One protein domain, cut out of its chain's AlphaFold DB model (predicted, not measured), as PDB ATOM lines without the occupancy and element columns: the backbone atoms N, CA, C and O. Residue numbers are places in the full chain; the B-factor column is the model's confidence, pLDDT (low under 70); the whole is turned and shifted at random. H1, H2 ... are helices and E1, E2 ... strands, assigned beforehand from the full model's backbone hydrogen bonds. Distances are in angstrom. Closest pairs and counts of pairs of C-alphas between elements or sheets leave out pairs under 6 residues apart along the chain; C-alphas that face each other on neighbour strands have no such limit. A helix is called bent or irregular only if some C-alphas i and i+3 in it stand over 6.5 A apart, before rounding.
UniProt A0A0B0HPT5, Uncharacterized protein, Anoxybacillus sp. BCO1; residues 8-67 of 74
ATOM      1  N   TYR A   8     221.546 249.596 236.083       92.62
ATOM      2  CA  TYR A   8     221.998 250.277 234.868       92.62
ATOM      3  C   TYR A   8     220.828 250.698 233.979       92.62
ATOM      4  O   TYR A   8     220.860 251.777 233.393       92.62
ATOM      5  N   GLU A   9     219.788 249.868 233.895       92.12
ATOM      6  CA  GLU A   9     218.634 250.117 233.035       92.12
ATOM      7  C   GLU A   9     217.374 249.456 233.594       92.12
ATOM      8  O   GLU A   9     217.431 248.371 234.180       92.12
ATOM      9  N   ILE A  10     216.228 250.102 233.372       93.19
ATOM     10  CA  ILE A  10     214.896 249.560 233.639       93.19
ATOM     11  C   ILE A  10     214.064 249.765 232.376       93.19
ATOM     12  O   ILE A  10     213.808 250.902 231.981       93.19
ATOM     13  N   ILE A  11     213.629 248.672 231.756       94.06
ATOM     14  CA  ILE A  11     212.868 248.690 230.504       94.06
ATOM     15  C   ILE A  11     211.452 248.183 230.783       94.06
ATOM     16  O   ILE A  11     211.292 247.024 231.178       94.06
ATOM     17  N   PRO A  12     210.410 249.008 230.594       95.25
ATOM     18  CA  PRO A  12     209.031 248.561 230.736       95.25
ATOM     19  C   PRO A  12     208.654 247.574 229.631       95.25
ATOM     20  O   PRO A  12     208.933 247.810 228.458       95.25
ATOM     21  N   VAL A  13     207.981 246.484 229.997       95.56
ATOM     22  CA  VAL A  13     207.515 245.489 229.026       95.56
ATOM     23  C   VAL A  13     206.126 245.861 228.526       95.56
ATOM     24  O   VAL A  13     205.183 245.967 229.303       95.56
ATOM     25  N   GLY A  14     205.985 246.059 227.215       93.62
ATOM     26  CA  GLY A  14     204.716 246.452 226.607       93.62
ATOM     27  C   GLY A  14     203.804 245.291 226.199       93.62
ATOM     28  O   GLY A  14     204.003 244.119 226.528       93.62
ATOM     29  N   SER A  15     202.809 245.623 225.374       94.44
ATOM     30  CA  SER A  15     201.833 244.667 224.829       94.44
ATOM     31  C   SER A  15     202.442 243.565 223.955       94.44
ATOM     32  O   SER A  15     201.799 242.544 223.723       94.44
ATOM     33  N   LYS A  16     203.680 243.752 223.484       95.38
ATOM     34  CA  LYS A  16     204.426 242.779 222.671       95.38
ATOM     35  C   LYS A  16     205.248 241.781 223.505       95.38
ATOM     36  O   LYS A  16     205.837 240.866 222.932       95.38
ATOM     37  N   GLY A  17     205.256 241.929 224.831       94.88
ATOM     38  CA  GLY A  17     205.841 240.968 225.767       94.88
ATOM     39  C   GLY A  17     207.361 241.052 225.929       94.88
ATOM     40  O   GLY A  17     208.054 241.804 225.245       94.88
ATOM     41  N   ILE A  18     207.876 240.249 226.865       95.44
ATOM     42  CA  ILE A  18     209.280 240.255 227.313       95.44
ATOM     43  C   ILE A  18     210.247 240.014 226.150       95.44
ATOM     44  O   ILE A  18     211.268 240.691 226.036       95.44
ATOM     45  N   TRP A  19     209.931 239.055 225.274       95.12
ATOM     46  CA  TRP A  19     210.785 238.711 224.138       95.12
ATOM     47  C   TRP A  19     210.977 239.883 223.172       95.12
ATOM     48  O   TRP A  19     212.059 240.038 222.610       95.12
ATOM     49  N   HIS A  20     209.944 240.712 222.978       95.75
ATOM     50  CA  HIS A  20     210.042 241.869 222.093       95.75
ATOM     51  C   HIS A  20     211.073 242.872 222.611       95.75
ATOM     52  O   HIS A  20     211.988 243.220 221.870       95.75
ATOM     53  N   GLU A  21     210.968 243.259 223.885       95.25
ATOM     54  CA  GLU A  21     211.905 244.206 224.500       95.25
ATOM     55  C   GLU A  21     213.322 243.625 224.588       95.25
ATOM     56  O   GLU A  21     214.294 244.288 224.234       95.25
ATOM     57  N   TRP A  22     213.451 242.345 224.956       94.88
ATOM     58  CA  TRP A  22     214.739 241.651 224.961       94.88
ATOM     59  C   TRP A  22     215.415 241.691 223.589       94.88
ATOM     60  O   TRP A  22     216.603 241.997 223.495       94.88
ATOM     61  N   LYS A  23     214.666 241.427 222.512       95.50
ATOM     62  CA  LYS A  23     215.204 241.433 221.147       95.50
ATOM     63  C   LYS A  23     215.687 242.816 220.711       95.50
ATOM     64  O   LYS A  23     216.661 242.891 219.963       95.50
ATOM     65  N   LEU A  24     215.058 243.894 221.181       95.31
ATOM     66  CA  LEU A  24     215.496 245.260 220.876       95.31
ATOM     67  C   LEU A  24     216.865 245.584 221.490       95.31
ATOM     68  O   LEU A  24     217.662 246.274 220.861       95.31
ATOM     69  N   VAL A  25     217.155 245.053 222.679       92.81
ATOM     70  CA  VAL A  25     218.377 245.372 223.442       92.81
ATOM     71  C   VAL A  25     219.498 244.363 223.199       92.81
ATOM     72  O   VAL A  25     220.674 244.713 223.112       92.81
ATOM     73  N   HIS A  26     219.147 243.084 223.086       91.19
ATOM     74  CA  HIS A  26     220.091 241.969 223.055       91.19
ATOM     75  C   HIS A  26     220.089 241.187 221.736       91.19
ATOM     76  O   HIS A  26     220.877 240.248 221.591       91.19
ATOM     77  N   GLY A  27     219.251 241.558 220.764       92.94
ATOM     78  CA  GLY A  27     219.104 240.827 219.506       92.94
ATOM     79  C   GLY A  27     218.514 239.431 219.719       92.94
ATOM     80  O   GLY A  27     217.710 239.206 220.615       92.94
ATOM     81  N   GLU A  28     218.927 238.455 218.911       92.69
ATOM     82  CA  GLU A  28     218.392 237.082 218.981       92.69
ATOM     83  C   GLU A  28     219.075 236.198 220.038       92.69
ATOM     84  O   GLU A  28     219.057 234.972 219.947       92.69
ATOM     85  N   ARG A  29     219.702 236.802 221.055       90.94
ATOM     86  CA  ARG A  29     220.332 236.038 222.137       90.94
ATOM     87  C   ARG A  29     219.278 235.212 222.884       90.94
ATOM     88  O   ARG A  29     218.222 235.758 223.212       90.94
ATOM     89  N   PRO A  30     219.563 233.937 223.203       89.56
ATOM     90  CA  PRO A  30     218.615 233.090 223.909       89.56
ATOM     91  C   PRO A  30     218.302 233.662 225.294       89.56
ATOM     92  O   PRO A  30     219.182 234.158 226.000       89.56
ATOM     93  N   LEU A  31     217.030 233.562 225.670       89.56
ATOM     94  CA  LEU A  31     216.481 234.046 226.926       89.56
ATOM     95  C   LEU A  31     215.695 232.918 227.588       89.56
ATOM     96  O   LEU A  31     214.815 232.328 226.961       89.56
ATOM     97  N   ARG A  32     215.954 232.659 228.871       89.94
ATOM     98  CA  ARG A  32     215.118 231.779 229.689       89.94
ATOM     99  C   ARG A  32     214.700 232.493 230.968       89.94
ATOM    100  O   ARG A  32     215.535 232.980 231.723       89.94
ATOM    101  N   CYS A  33     213.393 232.526 231.190       90.19
ATOM    102  CA  CYS A  33     212.719 233.086 232.354       90.19
ATOM    103  C   CYS A  33     211.502 232.197 232.659       90.19
ATOM    104  O   CYS A  33     211.002 231.517 231.762       90.19
ATOM    105  N   SER A  34     211.036 232.167 233.906       92.94
ATOM    106  CA  SER A  34     209.815 231.438 234.279       92.94
ATOM    107  C   SER A  34     208.525 232.159 233.869       92.94
ATOM    108  O   SER A  34     207.460 231.546 233.890       92.94
ATOM    109  N   LEU A  35     208.605 233.432 233.468       93.12
ATOM    110  CA  LEU A  35     207.471 234.180 232.929       93.12
ATOM    111  C   LEU A  35     207.192 233.825 231.457       93.12
ATOM    112  O   LEU A  35     208.122 233.528 230.700       93.12
ATOM    113  N   PRO A  36     205.927 233.915 231.009       94.00
ATOM    114  CA  PRO A  36     205.571 233.708 229.610       94.00
ATOM    115  C   PRO A  36     206.171 234.814 228.725       94.00
ATOM    116  O   PRO A  36     205.688 235.944 228.706       94.00
ATOM    117  N   LEU A  37     207.212 234.481 227.953       94.12
ATOM    118  CA  LEU A  37     208.016 235.458 227.200       94.12
ATOM    119  C   LEU A  37     207.236 236.255 226.140       94.12
ATOM    120  O   LEU A  37     207.606 237.384 225.825       94.12
ATOM    121  N   HIS A  38     206.178 235.666 225.580       95.31
ATOM    122  CA  HIS A  38     205.399 236.243 224.479       95.31
ATOM    123  C   HIS A  38     204.029 236.783 224.911       95.31
ATOM    124  O   HIS A  38     203.272 237.263 224.072       95.31
ATOM    125  N   ALA A  39     203.683 236.686 226.198       94.56
ATOM    126  CA  ALA A  39     202.429 237.236 226.693       94.56
ATOM    127  C   ALA A  39     202.492 238.770 226.751       94.56
ATOM    128  O   ALA A  39     203.535 239.347 227.059       94.56
ATOM    129  N   SER A  40     201.358 239.422 226.489       93.75
ATOM    130  CA  SER A  40     201.205 240.862 226.719       93.75
ATOM    131  C   SER A  40     201.380 241.177 228.203       93.75
ATOM    132  O   SER A  40     200.747 240.543 229.047       93.75
ATOM    133  N   ALA A  41     202.188 242.189 228.519       91.75
ATOM    134  CA  ALA A  41     202.366 242.685 229.881       91.75
ATOM    135  C   ALA A  41     201.432 243.870 230.215       91.75
ATOM    136  O   ALA A  41     201.737 244.675 231.091       91.75
ATOM    137  N   GLY A  42     200.286 244.011 229.528       80.88
ATOM    138  CA  GLY A  42     199.319 245.089 229.803       80.88
ATOM    139  C   GLY A  42     199.963 246.491 229.761       80.88
ATOM    140  O   GLY A  42     200.885 246.698 228.967       80.88
ATOM    141  N   PRO A  43     199.525 247.471 230.583       75.62
ATOM    142  CA  PRO A  43     200.236 248.738 230.743       75.62
ATOM    143  C   PRO A  43     201.483 248.542 231.629       75.62
ATOM    144  O   PRO A  43     201.506 248.982 232.774       75.62
ATOM    145  N   ALA A  44     202.503 247.860 231.103       80.44
ATOM    146  CA  ALA A  44     203.804 247.656 231.747       80.44
ATOM    147  C   ALA A  44     203.755 247.042 233.158       80.44
ATOM    148  O   ALA A  44     204.338 247.568 234.104       80.44
ATOM    149  N   THR A  45     203.088 245.893 233.308       90.69
ATOM    150  CA  THR A  45     202.991 245.168 234.591       90.69
ATOM    151  C   THR A  45     204.297 244.500 235.030       90.69
ATOM    152  O   THR A  45     204.399 244.063 236.177       90.69
ATOM    153  N   CYS A  46     205.305 244.424 234.157       94.31
ATOM    154  CA  CYS A  46     206.655 243.990 234.498       94.31
ATOM    155  C   CYS A  46     207.723 244.821 233.772       94.31
ATOM    156  O   CYS A  46     207.446 245.531 232.801       94.31
ATOM    157  N   VAL A  47     208.955 244.725 234.269       94.94
ATOM    158  CA  VAL A  47     210.128 245.426 233.739       94.94
ATOM    159  C   VAL A  47     211.292 244.453 233.562       94.94
ATOM    160  O   VAL A  47     211.431 243.497 234.327       94.94
ATOM    161  N   LEU A  48     212.146 244.709 232.575       94.88
ATOM    162  CA  LEU A  48     213.484 244.128 232.492       94.88
ATOM    163  C   LEU A  48     214.457 245.055 233.209       94.88
ATOM    164  O   LEU A  48     214.408 246.266 233.015       94.88
ATOM    165  N   ILE A  49     215.333 244.488 234.034       94.44
ATOM    166  CA  ILE A  49     216.324 245.252 234.788       94.44
ATOM    167  C   ILE A  49     217.704 244.713 234.436       94.44
ATOM    168  O   ILE A  49     217.949 243.512 234.571       94.44
ATOM    169  N   SER A  50     218.608 245.595 234.016       92.88
ATOM    170  CA  SER A  50     220.038 245.299 233.962       92.88
ATOM    171  C   SER A  50     220.708 245.891 235.200       92.88
ATOM    172  O   SER A  50     220.458 247.037 235.578       92.88
ATOM    173  N   TYR A  51     221.508 245.082 235.890       94.06
ATOM    174  CA  TYR A  51     222.049 245.431 237.200       94.06
ATOM    175  C   TYR A  51     223.405 244.762 237.452       94.06
ATOM    176  O   TYR A  51     223.746 243.758 236.821       94.06
ATOM    177  N   ASP A  52     224.174 245.323 238.382       94.88
ATOM    178  CA  ASP A  52     225.397 244.734 238.918       94.88
ATOM    179  C   ASP A  52     225.049 243.469 239.704       94.88
ATOM    180  O   ASP A  52     224.250 243.511 240.640       94.88
ATOM    181  N   GLN A  53     225.681 242.342 239.380       92.75
ATOM    182  CA  GLN A  53     225.450 241.073 240.066       92.75
ATOM    183  C   GLN A  53     225.600 241.175 241.596       92.75
ATOM    184  O   GLN A  53     224.881 240.476 242.316       92.75
ATOM    185  N   ALA A  54     226.458 242.066 242.107       94.44
ATOM    186  CA  ALA A  54     226.596 242.324 243.542       94.44
ATOM    187  C   ALA A  54     225.281 242.790 244.205       94.44
ATOM    188  O   ALA A  54     225.056 242.519 245.383       94.44
ATOM    189  N   GLN A  55     224.379 243.421 243.446       93.94
ATOM    190  CA  GLN A  55     223.084 243.920 243.920       93.94
ATOM    191  C   GLN A  55     221.952 242.891 243.859       93.94
ATOM    192  O   GLN A  55     220.829 243.189 244.269       93.94
ATOM    193  N   GLN A  56     222.205 241.667 243.383       93.88
ATOM    194  CA  GLN A  56     221.143 240.678 243.186       93.88
ATOM    195  C   GLN A  56     220.342 240.404 244.464       93.88
ATOM    196  O   GLN A  56     219.115 240.411 244.425       93.88
ATOM    197  N   HIS A  57     221.019 240.169 245.593       94.62
ATOM    198  CA  HIS A  57     220.344 239.870 246.860       94.62
ATOM    199  C   HIS A  57     219.474 241.033 247.341       94.62
ATOM    200  O   HIS A  57     218.363 240.822 247.823       94.62
ATOM    201  N   PHE A  58     219.953 242.262 247.160       93.62
ATOM    202  CA  PHE A  58     219.195 243.456 247.496       93.62
ATOM    203  C   PHE A  58     217.953 243.600 246.602       93.62
ATOM    204  O   PHE A  58     216.846 243.753 247.116       93.62
ATOM    205  N   LEU A  59     218.095 243.443 245.284       93.44
ATOM    206  CA  LEU A  59     216.969 243.500 244.346       93.44
ATOM    207  C   LEU A  59     215.949 242.382 244.584       93.44
ATOM    208  O   LEU A  59     214.747 242.626 244.518       93.44
ATOM    209  N   GLN A  60     216.409 241.176 244.921       94.81
ATOM    210  CA  GLN A  60     215.544 240.075 245.348       94.81
ATOM    211  C   GLN A  60     214.770 240.428 246.620       94.81
ATOM    212  O   GLN A  60     213.574 240.163 246.693       94.81
ATOM    213  N   SER A  61     215.422 241.060 247.602       95.12
ATOM    214  CA  SER A  61     214.756 241.491 248.836       95.12
ATOM    215  C   SER A  61     213.701 242.576 248.587       95.12
ATOM    216  O   SER A  61     212.644 242.549 249.208       95.12
ATOM    217  N   LEU A  62     213.958 243.483 247.637       93.12
ATOM    218  CA  LEU A  62     213.051 244.571 247.274       93.12
ATOM    219  C   LEU A  62     211.840 244.071 246.476       93.12
ATOM    220  O   LEU A  62     210.710 244.469 246.748       93.12
ATOM    221  N   ALA A  63     212.068 243.205 245.486       93.25
ATOM    222  CA  ALA A  63     211.018 242.668 244.623       93.25
ATOM    223  C   ALA A  63     210.242 241.507 245.271       93.25
ATOM    224  O   ALA A  63     209.140 241.175 244.830       93.25
ATOM    225  N   GLY A  64     210.805 240.870 246.301       95.31
ATOM    226  CA  GLY A  64     210.209 239.722 246.973       95.31
ATOM    227  C   GLY A  64     209.890 238.594 245.991       95.31
ATOM    228  O   GLY A  64     210.749 238.121 245.248       95.31
ATOM    229  N   THR A  65     208.625 238.173 245.956       95.00
ATOM    230  CA  THR A  65     208.143 237.096 245.073       95.00
ATOM    231  C   THR A  65     208.039 237.497 243.598       95.00
ATOM    232  O   THR A  65     207.730 236.651 242.762       95.00
ATOM    233  N   LEU A  66     208.300 238.765 243.257       95.44
ATOM    234  CA  LEU A  66     208.245 239.291 241.890       95.44
ATOM    235  C   LEU A  66     209.621 239.342 241.208       95.44
ATOM    236  O   LEU A  66     209.756 239.922 240.132       95.44
ATOM    237  N   PHE A  67     210.647 238.743 241.816       95.38
ATOM    238  CA  PHE A  67     211.962 238.619 241.199       95.38
ATOM    239  C   PHE A  67     212.034 237.379 240.296       95.38
ATOM    240  O   PHE A  67     212.049 236.245 240.776       95.38
TER     241      PHE A  67
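What this domain is: This is residues 8 to 67 of the 74 residues of an uncharacterized protein of Anoxybacillus sp. BCO1 (UniProt A0A0B0HPT5). A short two-stranded ribbon, E1 beside E2, runs between two helices that stay apart, H1 and H2, with a long unnamed loop joining H1 to E2; in H2, residues 60 to 65 stick out free. The 60 printed residues hold E1, H1, E2, H2 in that order, class mixed, the sheet antiparallel. The whole is compact, radius of gyration of the C-alphas 11.8 A, spans 29 by 23 by 19 A.

Where its parts are: Find C-alpha 8 at (221.998, 250.277, 234.868); E1 runs to residue 12, 13.7 A. H1 is residues 17 to 26, 14.5 A; E2 is 47 to 51, 12.4 A. H2, 53 to 66, spans 17.4 A, ending at (208.245, 239.291, 241.890); it is irregular, C-alphas 62 and 65 being 9.2 A apart.

How they stand to each other: Across E1 and E2, antiparallel at 173 degrees, find N 11 and O 48 within hydrogen-bond range, 2.8 A. The closest C-alphas of H1 and E1 are Glu 21 and Ile 11, 7.6 A; of H1 and E2, Ile 18 and Leu 48, 7.7 A. H2 is apart from H1 and E1. O i to N i+4 pairs within range are 5 of 6 in H1, 6 of 10 in H2.

The domain as a whole: C-alphas 15 and 54, the farthest apart, are 31.1 A apart. The printed part has no cut; the H1 to E2 link is long, 20 residues. No printed residue is under 70.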